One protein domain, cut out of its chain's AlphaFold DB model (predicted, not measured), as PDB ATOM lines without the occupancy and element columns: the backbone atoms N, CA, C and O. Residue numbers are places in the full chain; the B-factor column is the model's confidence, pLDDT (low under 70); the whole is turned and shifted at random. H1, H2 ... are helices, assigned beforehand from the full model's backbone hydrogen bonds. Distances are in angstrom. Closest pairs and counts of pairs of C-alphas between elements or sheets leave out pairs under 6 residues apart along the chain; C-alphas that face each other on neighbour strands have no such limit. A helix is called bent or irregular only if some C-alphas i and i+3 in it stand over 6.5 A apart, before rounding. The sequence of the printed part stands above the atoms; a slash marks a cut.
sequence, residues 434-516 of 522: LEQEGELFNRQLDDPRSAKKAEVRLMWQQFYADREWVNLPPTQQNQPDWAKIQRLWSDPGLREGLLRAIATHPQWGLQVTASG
ATOM      1  N   LEU A 434      -1.257  44.709 -17.847       48.38
ATOM      2  CA  LEU A 434      -0.134  44.218 -17.039       48.38
ATOM      3  C   LEU A 434      -0.299  44.528 -15.541       48.38
ATOM      4  O   LEU A 434       0.062  43.706 -14.704       48.38
ATOM      5  N   GLU A 435      -0.867  45.687 -15.193       57.84
ATOM      6  CA  GLU A 435      -1.197  46.038 -13.803       57.84
ATOM      7  C   GLU A 435      -2.300  45.123 -13.240       57.84
ATOM      8  O   GLU A 435      -2.142  44.593 -12.140       57.84
ATOM      9  N   GLN A 436      -3.367  44.848 -14.002       59.19
ATOM     10  CA  GLN A 436      -4.431  43.925 -13.583       59.19
ATOM     11  C   GLN A 436      -3.963  42.471 -13.495       59.19
ATOM     12  O   GLN A 436      -4.320  41.773 -12.546       59.19
ATOM     13  N   GLU A 437      -3.148  42.002 -14.441       57.50
ATOM     14  CA  GLU A 437      -2.534  40.673 -14.383       57.50
ATOM     15  C   GLU A 437      -1.597  40.560 -13.177       57.50
ATOM     16  O   GLU A 437      -1.623  39.554 -12.467       57.50
ATOM     17  N   GLY A 438      -0.838  41.619 -12.878       58.06
ATOM     18  CA  GLY A 438      -0.023  41.720 -11.670       58.06
ATOM     19  C   GLY A 438      -0.851  41.667 -10.383       58.06
ATOM     20  O   GLY A 438      -0.478  40.970  -9.440       58.06
ATOM     21  N   GLU A 439      -1.995  42.353 -10.324       63.12
ATOM     22  CA  GLU A 439      -2.901  42.321  -9.168       63.12
ATOM     23  C   GLU A 439      -3.591  40.963  -8.985       63.12
ATOM     24  O   GLU A 439      -3.656  40.454  -7.864       63.12
ATOM     25  N   LEU A 440      -4.072  40.347 -10.068       56.62
ATOM     26  CA  LEU A 440      -4.692  39.018 -10.044       56.62
ATOM     27  C   LEU A 440      -3.688  37.941  -9.627       56.62
ATOM     28  O   LEU A 440      -4.011  37.070  -8.817       56.62
ATOM     29  N   PHE A 441      -2.455  38.037 -10.121       55.34
ATOM     30  CA  PHE A 441      -1.362  37.161  -9.723       55.34
ATOM     31  C   PHE A 441      -0.986  37.350  -8.247       55.34
ATOM     32  O   PHE A 441      -0.837  36.369  -7.520       55.34
ATOM     33  N   ASN A 442      -0.917  38.598  -7.764       54.75
ATOM     34  CA  ASN A 442      -0.658  38.893  -6.352       54.75
ATOM     35  C   ASN A 442      -1.751  38.328  -5.426       54.75
ATOM     36  O   ASN A 442      -1.411  37.724  -4.414       54.75
ATOM     37  N   ARG A 443      -3.038  38.423  -5.800       58.50
ATOM     38  CA  ARG A 443      -4.152  37.847  -5.017       58.50
ATOM     39  C   ARG A 443      -4.122  36.315  -4.956       58.50
ATOM     40  O   ARG A 443      -4.535  35.735  -3.958       58.50
ATOM     41  N   GLN A 444      -3.623  35.638  -5.993       52.94
ATOM     42  CA  GLN A 444      -3.465  34.171  -6.003       52.94
ATOM     43  C   GLN A 444      -2.254  33.676  -5.182       52.94
ATOM     44  O   GLN A 444      -2.138  32.479  -4.888       52.94
ATOM     45  N   LEU A 445      -1.350  34.586  -4.805       51.69
ATOM     46  CA  LEU A 445      -0.114  34.306  -4.071       51.69
ATOM     47  C   LEU A 445      -0.204  34.568  -2.559       51.69
ATOM     48  O   LEU A 445       0.767  34.289  -1.857       51.69
ATOM     49  N   ASP A 446      -1.338  35.041  -2.043       53.75
ATOM     50  CA  ASP A 446      -1.521  35.413  -0.629       53.75
ATOM     51  C   ASP A 446      -1.687  34.219   0.341       53.75
ATOM     52  O   ASP A 446      -2.108  34.403   1.480       53.75
ATOM     53  N   ASP A 447      -1.314  32.999  -0.060       54.97
ATOM     54  CA  ASP A 447      -1.179  31.866   0.866       54.97
ATOM     55  C   ASP A 447       0.275  31.781   1.390       54.97
ATOM     56  O   ASP A 447       1.166  31.293   0.680       54.97
ATOM     57  N   PRO A 448       0.557  32.249   2.623       51.84
ATOM     58  CA  PRO A 448       1.912  32.442   3.147       51.84
ATOM     59  C   PRO A 448       2.672  31.137   3.441       51.84
ATOM     60  O   PRO A 448       3.815  31.181   3.892       51.84
ATOM     61  N   ARG A 449       2.063  29.964   3.219       55.97
ATOM     62  CA  ARG A 449       2.641  28.658   3.583       55.97
ATOM     63  C   ARG A 449       3.444  27.981   2.474       55.97
ATOM     64  O   ARG A 449       4.137  27.003   2.746       55.97
ATOM     65  N   SER A 450       3.400  28.481   1.240       60.09
ATOM     66  CA  SER A 450       4.133  27.874   0.124       60.09
ATOM     67  C   SER A 450       5.431  28.623  -0.174       60.09
ATOM     68  O   SER A 450       5.440  29.642  -0.863       60.09
ATOM     69  N   ALA A 451       6.558  28.078   0.295       56.16
ATOM     70  CA  ALA A 451       7.898  28.603   0.007       56.16
ATOM     71  C   ALA A 451       8.167  28.753  -1.506       56.16
ATOM     72  O   ALA A 451       8.788  29.722  -1.934       56.16
ATOM     73  N   LYS A 452       7.612  27.849  -2.327       54.44
ATOM     74  CA  LYS A 452       7.711  27.910  -3.794       54.44
ATOM     75  C   LYS A 452       6.926  29.081  -4.396       54.44
ATOM     76  O   LYS A 452       7.371  29.671  -5.373       54.44
ATOM     77  N   LYS A 453       5.776  29.456  -3.822       57.94
ATOM     78  CA  LYS A 453       5.001  30.627  -4.277       57.94
ATOM     79  C   LYS A 453       5.714  31.939  -3.944       57.94
ATOM     80  O   LYS A 453       5.737  32.843  -4.776       57.94
ATOM     81  N   ALA A 454       6.343  32.029  -2.770       60.22
ATOM     82  CA  ALA A 454       7.148  33.190  -2.390       60.22
ATOM     83  C   ALA A 454       8.362  33.379  -3.318       60.22
ATOM     84  O   ALA A 454       8.648  34.500  -3.736       60.22
ATOM     85  N   GLU A 455       9.026  32.287  -3.700       63.19
ATOM     86  CA  GLU A 455      10.140  32.299  -4.654       63.19
ATOM     87  C   GLU A 455       9.705  32.793  -6.044       63.19
ATOM     88  O   GLU A 455      10.331  33.687  -6.613       63.19
ATOM     89  N   VAL A 456       8.573  32.300  -6.554       61.69
ATOM     90  CA  VAL A 456       8.006  32.759  -7.832       61.69
ATOM     91  C   VAL A 456       7.608  34.240  -7.771       61.69
ATOM     92  O   VAL A 456       7.855  34.978  -8.726       61.69
ATOM     93  N   ARG A 457       7.041  34.707  -6.650       67.56
ATOM     94  CA  ARG A 457       6.709  36.127  -6.439       67.56
ATOM     95  C   ARG A 457       7.957  37.008  -6.489       67.56
ATOM     96  O   ARG A 457       7.946  38.039  -7.156       67.56
ATOM     97  N   LEU A 458       9.025  36.582  -5.818       69.69
ATOM     98  CA  LEU A 458      10.320  37.262  -5.828       69.69
ATOM     99  C   LEU A 458      10.902  37.331  -7.240       69.69
ATOM    100  O   LEU A 458      11.308  38.406  -7.672       69.69
ATOM    101  N   MET A 459      10.877  36.226  -7.988       67.31
ATOM    102  CA  MET A 459      11.341  36.205  -9.379       67.31
ATOM    103  C   MET A 459      10.567  37.184 -10.270       67.31
ATOM    104  O   MET A 459      11.174  37.919 -11.045       67.31
ATOM    105  N   TRP A 460       9.241  37.227 -10.141       68.81
ATOM    106  CA  TRP A 460       8.395  38.134 -10.918       68.81
ATOM    107  C   TRP A 460       8.623  39.605 -10.567       68.81
ATOM    108  O   TRP A 460       8.765  40.435 -11.464       68.81
ATOM    109  N   GLN A 461       8.701  39.935  -9.276       71.50
ATOM    110  CA  GLN A 461       9.025  41.293  -8.832       71.50
ATOM    111  C   GLN A 461      10.397  41.733  -9.349       71.50
ATOM    112  O   GLN A 461      10.554  42.862  -9.811       71.50
ATOM    113  N   GLN A 462      11.372  40.822  -9.331       75.69
ATOM    114  CA  GLN A 462      12.706  41.076  -9.850       75.69
ATOM    115  C   GLN A 462      12.692  41.329 -11.365       75.69
ATOM    116  O   GLN A 462      13.299  42.292 -11.823       75.69
ATOM    117  N   PHE A 463      11.958  40.517 -12.134       71.19
ATOM    118  CA  PHE A 463      11.823  40.684 -13.582       71.19
ATOM    119  C   PHE A 463      11.225  42.049 -13.950       71.19
ATOM    120  O   PHE A 463      11.755  42.747 -14.816       71.19
ATOM    121  N   TYR A 464      10.158  42.469 -13.264       74.81
ATOM    122  CA  TYR A 464       9.570  43.793 -13.479       74.81
ATOM    123  C   TYR A 464      10.543  44.917 -13.119       74.81
ATOM    124  O   TYR A 464      10.714  45.834 -13.917       74.81
ATOM    125  N   ALA A 465      11.245  44.818 -11.987       78.38
ATOM    126  CA  ALA A 465      12.240  45.811 -11.584       78.38
ATOM    127  C   ALA A 465      13.416  45.914 -12.575       78.38
ATOM    128  O   ALA A 465      13.973  46.993 -12.794       78.38
ATOM    129  N   ASP A 466      13.811  44.802 -13.191       81.31
ATOM    130  CA  ASP A 466      14.870  44.767 -14.199       81.31
ATOM    131  C   ASP A 466      14.401  45.363 -15.530       81.31
ATOM    132  O   ASP A 466      15.116  46.165 -16.137       81.31
ATOM    133  N   ARG A 467      13.157  45.083 -15.927       77.31
ATOM    134  CA  ARG A 467      12.526  45.692 -17.102       77.31
ATOM    135  C   ARG A 467      12.292  47.191 -16.929       77.31
ATOM    136  O   ARG A 467      12.514  47.953 -17.867       77.31
ATOM    137  N   GLU A 468      11.850  47.634 -15.759       83.56
ATOM    138  CA  GLU A 468      11.711  49.059 -15.449       83.56
ATOM    139  C   GLU A 468      13.065  49.753 -15.496       83.56
ATOM    140  O   GLU A 468      13.197  50.773 -16.167       83.56
ATOM    141  N   TRP A 469      14.091  49.160 -14.879       88.06
ATOM    142  CA  TRP A 469      15.443  49.710 -14.886       88.06
ATOM    143  C   TRP A 469      15.988  49.906 -16.307       88.06
ATOM    144  O   TRP A 469      16.517  50.971 -16.619       88.06
ATOM    145  N   VAL A 470      15.789  48.927 -17.197       83.00
ATOM    146  CA  VAL A 470      16.175  49.026 -18.617       83.00
ATOM    147  C   VAL A 470      15.468  50.183 -19.337       83.00
ATOM    148  O   VAL A 470      16.057  50.808 -20.217       83.00
ATOM    149  N   ASN A 471      14.219  50.472 -18.972       83.25
ATOM    150  CA  ASN A 471      13.413  51.515 -19.606       83.25
ATOM    151  C   ASN A 471      13.587  52.903 -18.973       83.25
ATOM    152  O   ASN A 471      13.069  53.880 -19.518       83.25
ATOM    153  N   LEU A 472      14.298  53.014 -17.847       81.88
ATOM    154  CA  LEU A 472      14.653  54.314 -17.288       81.88
ATOM    155  C   LEU A 472      15.521  55.093 -18.285       81.88
ATOM    156  O   LEU A 472      16.363  54.506 -18.970       81.88
ATOM    157  N   PRO A 473      15.366  56.425 -18.367       80.56
ATOM    158  CA  PRO A 473      16.262  57.234 -19.174       80.56
ATOM    159  C   PRO A 473      17.709  57.071 -18.673       80.56
ATOM    160  O   PRO A 473      17.920  56.948 -17.463       80.56
ATOM    161  N   PRO A 474      18.723  57.134 -19.559       74.06
ATOM    162  CA  PRO A 474      20.121  56.888 -19.188       74.06
ATOM    163  C   PRO A 474      20.636  57.767 -18.041       74.06
ATOM    164  O   PRO A 474      21.526  57.368 -17.299       74.06
ATOM    165  N   THR A 475      20.065  58.959 -17.861       75.69
ATOM    166  CA  THR A 475      20.404  59.896 -16.777       75.69
ATOM    167  C   THR A 475      19.890  59.472 -15.399       75.69
ATOM    168  O   THR A 475      20.362  59.998 -14.397       75.69
ATOM    169  N   GLN A 476      18.926  58.549 -15.338       79.81
ATOM    170  CA  GLN A 476      18.319  58.026 -14.106       79.81
ATOM    171  C   GLN A 476      18.715  56.573 -13.820       79.81
ATOM    172  O   GLN A 476      18.357  56.027 -12.776       79.81
ATOM    173  N   GLN A 477      19.444  55.931 -14.734       83.69
ATOM    174  CA  GLN A 477      19.964  54.589 -14.518       83.69
ATOM    175  C   GLN A 477      21.154  54.650 -13.563       83.69
ATOM    176  O   GLN A 477      22.224  55.161 -13.890       83.69
ATOM    177  N   ASN A 478      20.963  54.100 -12.368       85.12
ATOM    178  CA  ASN A 478      22.069  53.829 -11.458       85.12
ATOM    179  C   ASN A 478      22.862  52.620 -11.954       85.12
ATOM    180  O   ASN A 478      22.287  51.714 -12.561       85.12
ATOM    181  N   GLN A 479      24.157  52.589 -11.635       79.81
ATOM    182  CA  GLN A 479      25.030  51.470 -11.973       79.81
ATOM    183  C   GLN A 479      24.443  50.151 -11.440       79.81
ATOM    184  O   GLN A 479      24.212  50.043 -10.231       79.81
ATOM    185  N   PRO A 480      24.178  49.163 -12.313       82.19
ATOM    186  CA  PRO A 480      23.638  47.885 -11.884       82.19
ATOM    187  C   PRO A 480      24.727  47.087 -11.164       82.19
ATOM    188  O   PRO A 480      25.906  47.154 -11.520       82.19
ATOM    189  N   ASP A 481      24.331  46.327 -10.145       83.12
ATOM    190  CA  ASP A 481      25.236  45.378  -9.510       83.12
ATOM    191  C   ASP A 481      25.531  44.189 -10.441       83.12
ATOM    192  O   ASP A 481      24.897  43.983 -11.481       83.12
ATOM    193  N   TRP A 482      26.518  43.383 -10.061       79.06
ATOM    194  CA  TRP A 482      26.965  42.266 -10.886       79.06
ATOM    195  C   TRP A 482      25.873  41.223 -11.139       79.06
ATOM    196  O   TRP A 482      25.699  40.740 -12.258       79.06
ATOM    197  N   ALA A 483      25.094  40.904 -10.105       80.50
ATOM    198  CA  ALA A 483      24.018  39.930 -10.206       80.50
ATOM    199  C   ALA A 483      22.908  40.408 -11.154       80.50
ATOM    200  O   ALA A 483      22.281  39.592 -11.831       80.50
ATOM    201  N   LYS A 484      22.641  41.715 -11.203       83.62
ATOM    202  CA  LYS A 484      21.707  42.327 -12.146       83.62
ATOM    203  C   LYS A 484      22.272  42.338 -13.561       83.62
ATOM    204  O   LYS A 484      21.548  41.982 -14.479       83.62
ATOM    205  N   ILE A 485      23.560  42.643 -13.743       82.19
ATOM    206  CA  ILE A 485      24.227  42.564 -15.054       82.19
ATOM    207  C   ILE A 485      24.101  41.158 -15.642       82.19
ATOM    208  O   ILE A 485      23.616  41.019 -16.759       82.19
ATOM    209  N   GLN A 486      24.479  40.115 -14.896       80.12
ATOM    210  CA  GLN A 486      24.399  38.731 -15.379       80.12
ATOM    211  C   GLN A 486      22.970  38.337 -15.766       80.12
ATOM    212  O   GLN A 486      22.759  37.714 -16.806       80.12
ATOM    213  N   ARG A 487      21.980  38.742 -14.961       81.56
ATOM    214  CA  ARG A 487      20.560  38.486 -15.237       81.56
ATOM    215  C   ARG A 487      20.086  39.192 -16.503       81.56
ATOM    216  O   ARG A 487      19.576  38.532 -17.404       81.56
ATOM    217  N   LEU A 488      20.327  40.497 -16.607       84.38
ATOM    218  CA  LEU A 488      19.993  41.293 -17.791       84.38
ATOM    219  C   LEU A 488      20.695  40.776 -19.053       84.38
ATOM    220  O   LEU A 488      20.132  40.848 -20.137       84.38
ATOM    221  N   TRP A 489      21.914  40.252 -18.915       84.12
ATOM    222  CA  TRP A 489      22.670  39.671 -20.021       84.12
ATOM    223  C   TRP A 489      22.123  38.314 -20.469       84.12
ATOM    224  O   TRP A 489      22.121  38.014 -21.662       84.12
ATOM    225  N   SER A 490      21.661  37.500 -19.515       80.94
ATOM    226  CA  SER A 490      21.092  36.174 -19.779       80.94
ATOM    227  C   SER A 490      19.726  36.219 -20.468       80.94
ATOM    228  O   SER A 490      19.353  35.252 -21.127       80.94
ATOM    229  N   ASP A 491      19.000  37.335 -20.343       80.88
ATOM    230  CA  ASP A 491      17.709  37.553 -20.992       80.88
ATOM    231  C   ASP A 491      17.888  38.341 -22.308       80.88
ATOM    232  O   ASP A 491      18.226  39.529 -22.274       80.88
ATOM    233  N   PRO A 492      17.627  37.731 -23.483       81.38
ATOM    234  CA  PRO A 492      17.759  38.402 -24.777       81.38
ATOM    235  C   PRO A 492      16.927  39.686 -24.893       81.38
ATOM    236  O   PRO A 492      17.373  40.642 -25.524       81.38
ATOM    237  N   GLY A 493      15.743  39.728 -24.270       83.31
ATOM    238  CA  GLY A 493      14.838  40.877 -24.330       83.31
ATOM    239  C   GLY A 493      15.297  42.060 -23.475       83.31
ATOM    240  O   GLY A 493      14.927  43.202 -23.751       83.31
ATOM    241  N   LEU A 494      16.120  41.810 -22.454       85.19
ATOM    242  CA  LEU A 494      16.671  42.842 -21.571       85.19
ATOM    243  C   LEU A 494      18.109  43.230 -21.946       85.19
ATOM    244  O   LEU A 494      18.545  44.349 -21.647       85.19
ATOM    245  N   ARG A 495      18.826  42.354 -22.663       85.25
ATOM    246  CA  ARG A 495      20.222  42.549 -23.075       85.25
ATOM    247  C   ARG A 495      20.433  43.804 -23.916       85.25
ATOM    248  O   ARG A 495      21.370  44.553 -23.657       85.25
ATOM    249  N   GLU A 496      19.556  44.093 -24.877       85.56
ATOM    250  CA  GLU A 496      19.641  45.327 -25.681       85.56
ATOM    251  C   GLU A 496      19.509  46.594 -24.827       85.56
ATOM    252  O   GLU A 496      20.116  47.631 -25.105       85.56
ATOM    253  N   GLY A 497      18.705  46.516 -23.769       83.94
ATOM    254  CA  GLY A 497      18.580  47.556 -22.761       83.94
ATOM    255  C   GLY A 497      19.892  47.832 -22.046       83.94
ATOM    256  O   GLY A 497      20.352  48.971 -21.994       83.94
ATOM    257  N   LEU A 498      20.521  46.765 -21.554       84.75
ATOM    258  CA  LEU A 498      21.818  46.831 -20.894       84.75
ATOM    259  C   LEU A 498      22.921  47.338 -21.838       84.75
ATOM    260  O   LEU A 498      23.724  48.172 -21.434       84.75
ATOM    261  N   LEU A 499      22.941  46.912 -23.104       86.12
ATOM    262  CA  LEU A 499      23.910  47.395 -24.095       86.12
ATOM    263  C   LEU A 499      23.761  48.897 -24.377       86.12
ATOM    264  O   LEU A 499      24.760  49.614 -24.414       86.12
ATOM    265  N   ARG A 500      22.526  49.406 -24.504       86.56
ATOM    266  CA  ARG A 500      22.271  50.855 -24.633       86.56
ATOM    267  C   ARG A 500      22.718  51.627 -23.391       86.56
ATOM    268  O   ARG A 500      23.281  52.718 -23.504       86.56
ATOM    269  N   ALA A 501      22.503  51.049 -22.214       83.69
ATOM    270  CA  ALA A 501      22.950  51.621 -20.953       83.69
ATOM    271  C   ALA A 501      24.492  51.663 -20.859       83.69
ATOM    272  O   ALA A 501      25.062  52.679 -20.484       83.69
ATOM    273  N   ILE A 502      25.191  50.612 -21.303       85.06
ATOM    274  CA  ILE A 502      26.664  50.577 -21.370       85.06
ATOM    275  C   ILE A 502      27.205  51.574 -22.404       85.06
ATOM    276  O   ILE A 502      28.205  52.235 -22.144       85.06
ATOM    277  N   ALA A 503      26.546  51.732 -23.554       84.00
ATOM    278  CA  ALA A 503      26.958  52.706 -24.566       84.00
ATOM    279  C   ALA A 503      26.888  54.156 -24.047       84.00
ATOM    280  O   ALA A 503      27.691  54.997 -24.443       84.00
ATOM    281  N   THR A 504      25.942  54.442 -23.148       83.75
ATOM    282  CA  THR A 504      25.803  55.755 -22.498       83.75
ATOM    283  C   THR A 504      26.679  55.904 -21.254       83.75
ATOM    284  O   THR A 504      27.084  57.020 -20.934       83.75
ATOM    285  N   HIS A 505      27.047  54.792 -20.609       81.88
ATOM    286  CA  HIS A 505      27.943  54.728 -19.449       81.88
ATOM    287  C   HIS A 505      29.089  53.726 -19.688       81.88
ATOM    288  O   HIS A 505      29.086  52.631 -19.112       81.88
ATOM    289  N   PRO A 506      30.105  54.076 -20.507       79.19
ATOM    290  CA  PRO A 506      31.165  53.151 -20.927       79.19
ATOM    291  C   PRO A 506      31.947  52.525 -19.765       79.19
ATOM    292  O   PRO A 506      32.451  51.405 -19.869       79.19
ATOM    293  N   GLN A 507      32.012  53.221 -18.627       76.69
ATOM    294  CA  GLN A 507      32.623  52.741 -17.389       76.69
ATOM    295  C   GLN A 507      31.986  51.448 -16.853       76.69
ATOM    296  O   GLN A 507      32.652  50.695 -16.144       76.69
ATOM    297  N   TRP A 508      30.727  51.158 -17.198       79.00
ATOM    298  CA  TRP A 508      30.080  49.895 -16.845       79.00
ATOM    299  C   TRP A 508      30.592  48.754 -17.723       79.00
ATOM    300  O   TRP A 508      30.877  47.680 -17.205       79.00
ATOM    301  N   GLY A 509      30.815  49.003 -19.017       71.12
ATOM    302  CA  GLY A 509      31.362  48.014 -19.953       71.12
ATOM    303  C   GLY A 509      32.754  47.516 -19.556       71.12
ATOM    304  O   GLY A 509      33.012  46.318 -19.618       71.12
ATOM    305  N   LEU A 510      33.616  48.408 -19.051       65.75
ATOM    306  CA  LEU A 510      34.945  48.048 -18.529       65.75
ATOM    307  C   LEU A 510      34.884  47.121 -17.306       65.75
ATOM    308  O   LEU A 510      35.785  46.317 -17.088       65.75
ATOM    309  N   GLN A 511      33.839  47.238 -16.484       60.88
ATOM    310  CA  GLN A 511      33.660  46.345 -15.340       60.88
ATOM    311  C   GLN A 511      33.110  44.989 -15.767       60.88
ATOM    312  O   GLN A 511      33.539  43.983 -15.208       60.88
ATOM    313  N   VAL A 512      32.218  44.952 -16.764       62.84
ATOM    314  CA  VAL A 512      31.679  43.700 -17.318       62.84
ATOM    315  C   VAL A 512      32.790  42.829 -17.896       62.84
ATOM    316  O   VAL A 512      32.852  41.641 -17.589       62.84
ATOM    317  N   THR A 513      33.718  43.424 -18.647       59.78
ATOM    318  CA  THR A 513      34.868  42.700 -19.207       59.78
ATOM    319  C   THR A 513      35.854  42.241 -18.129       59.78
ATOM    320  O   THR A 513      36.369  41.129 -18.200       59.78
ATOM    321  N   ALA A 514      36.086  43.046 -17.086       55.78
ATOM    322  CA  ALA A 514      37.017  42.706 -16.005       55.78
ATOM    323  C   ALA A 514      36.531  41.581 -15.070       55.78
ATOM    324  O   ALA A 514      37.334  40.978 -14.361       55.78
ATOM    325  N   SER A 515      35.228  41.308 -15.033       55.41
ATOM    326  CA  SER A 515      34.607  40.367 -14.087       55.41
ATOM    327  C   SER A 515      34.275  39.000 -14.694       55.41
ATOM    328  O   SER A 515      33.713  38.145 -14.008       55.41
ATOM    329  N   GLY A 516      34.690  38.747 -15.940       46.81
ATOM    330  CA  GLY A 516      34.667  37.408 -16.531       46.81
ATOM    331  C   GLY A 516      33.288  36.918 -16.979       46.81
ATOM    332  O   GLY A 516      33.101  35.713 -17.120       46.81
TER     333      GLY A 516
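This is residues 434 to 516 of the 522 residues of an uncharacterized protein of Oscillatoria sp. SIO1A7 (UniProt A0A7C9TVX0). One long helix, H2, forms an arm with a small, loose head of three short helices, H3, H4 and H5, at its last end, while H1 folds back beside its first part without packing firmly on it. Residues 447 to 452, in the turn between H1 and H2 and at the first residues of H2, stick out at the end away from the head. The printed part has 83 residues with five named helices, H1 to H5 in that order along the chain, and no named strand; its class is all helix. The whole is loose, with a radius of gyration of the C-alphas of 15.4 A, and elongated, with spans of 44 by 26 by 20 A.

H2, residues 451 to 471, touches H4, residues 492 to 504, with its residues 466 to 471 alone. Their closest C-alphas, those of Val 470 and Gly 497, are 5.0 A apart, and they run the same way at a steep tilt of 42 degrees. H4 is the hub, touching three helices. It touches H3, residues 482 to 490, at a steep tilt of 55 degrees, opposite ways; the closest C-alphas are those of Trp 489 and Arg 495, 4.9 A apart. H4 and H5, residues 506 to 514, only just touch, with 3 pairs of C-alphas within 8 A, and only at the corner by their link; the closest C-alphas, those of Ile 502 and Gly 509, are 5.5 A apart. H2 and H3 are close but not clearly touching, about perpendicular at 84 degrees, with the C-alphas of Asp 466 and Leu 488 closest at 7.2 A. H1, residues 434 to 444, is close to H2 but not clearly touching, opposite ways at a shallow tilt of 14 degrees; the closest C-alphas are those of Asn 442 and Arg 457, 7.9 A apart. H1 is apart from H3, H4 and H5. Every O i to N i+4 pair is within hydrogen-bond range in H1, H2 and H3, against 7 of 9 in H4 and 4 of 5 in H5.

H2 is 30.7 A long, from C-alpha 451 at (7.898, 28.603, 0.007) to C-alpha 471 at (13.413, 51.515, -19.606). H4 is 19.3 A long and only just irregular: C-alphas 493 and 496 are 6.7 A apart. H1 measures 15.3 A and begins with C-alpha 434 at (-0.134, 44.218, -17.039). H3 measures 12.3 A and H5 12.9 A; H5 ends with C-alpha 514 at (37.017, 42.706, -16.005).

The two C-alphas farthest apart, those of Arg 449 and Pro 506, are 44.9 A apart. The printed part has no cut. No link is long, and those from H3 to H4 and from H4 to H5 are tight. The mean pLDDT of the printed part is 71.8, and residues 434 to 460 and 510 to 516 are under 70.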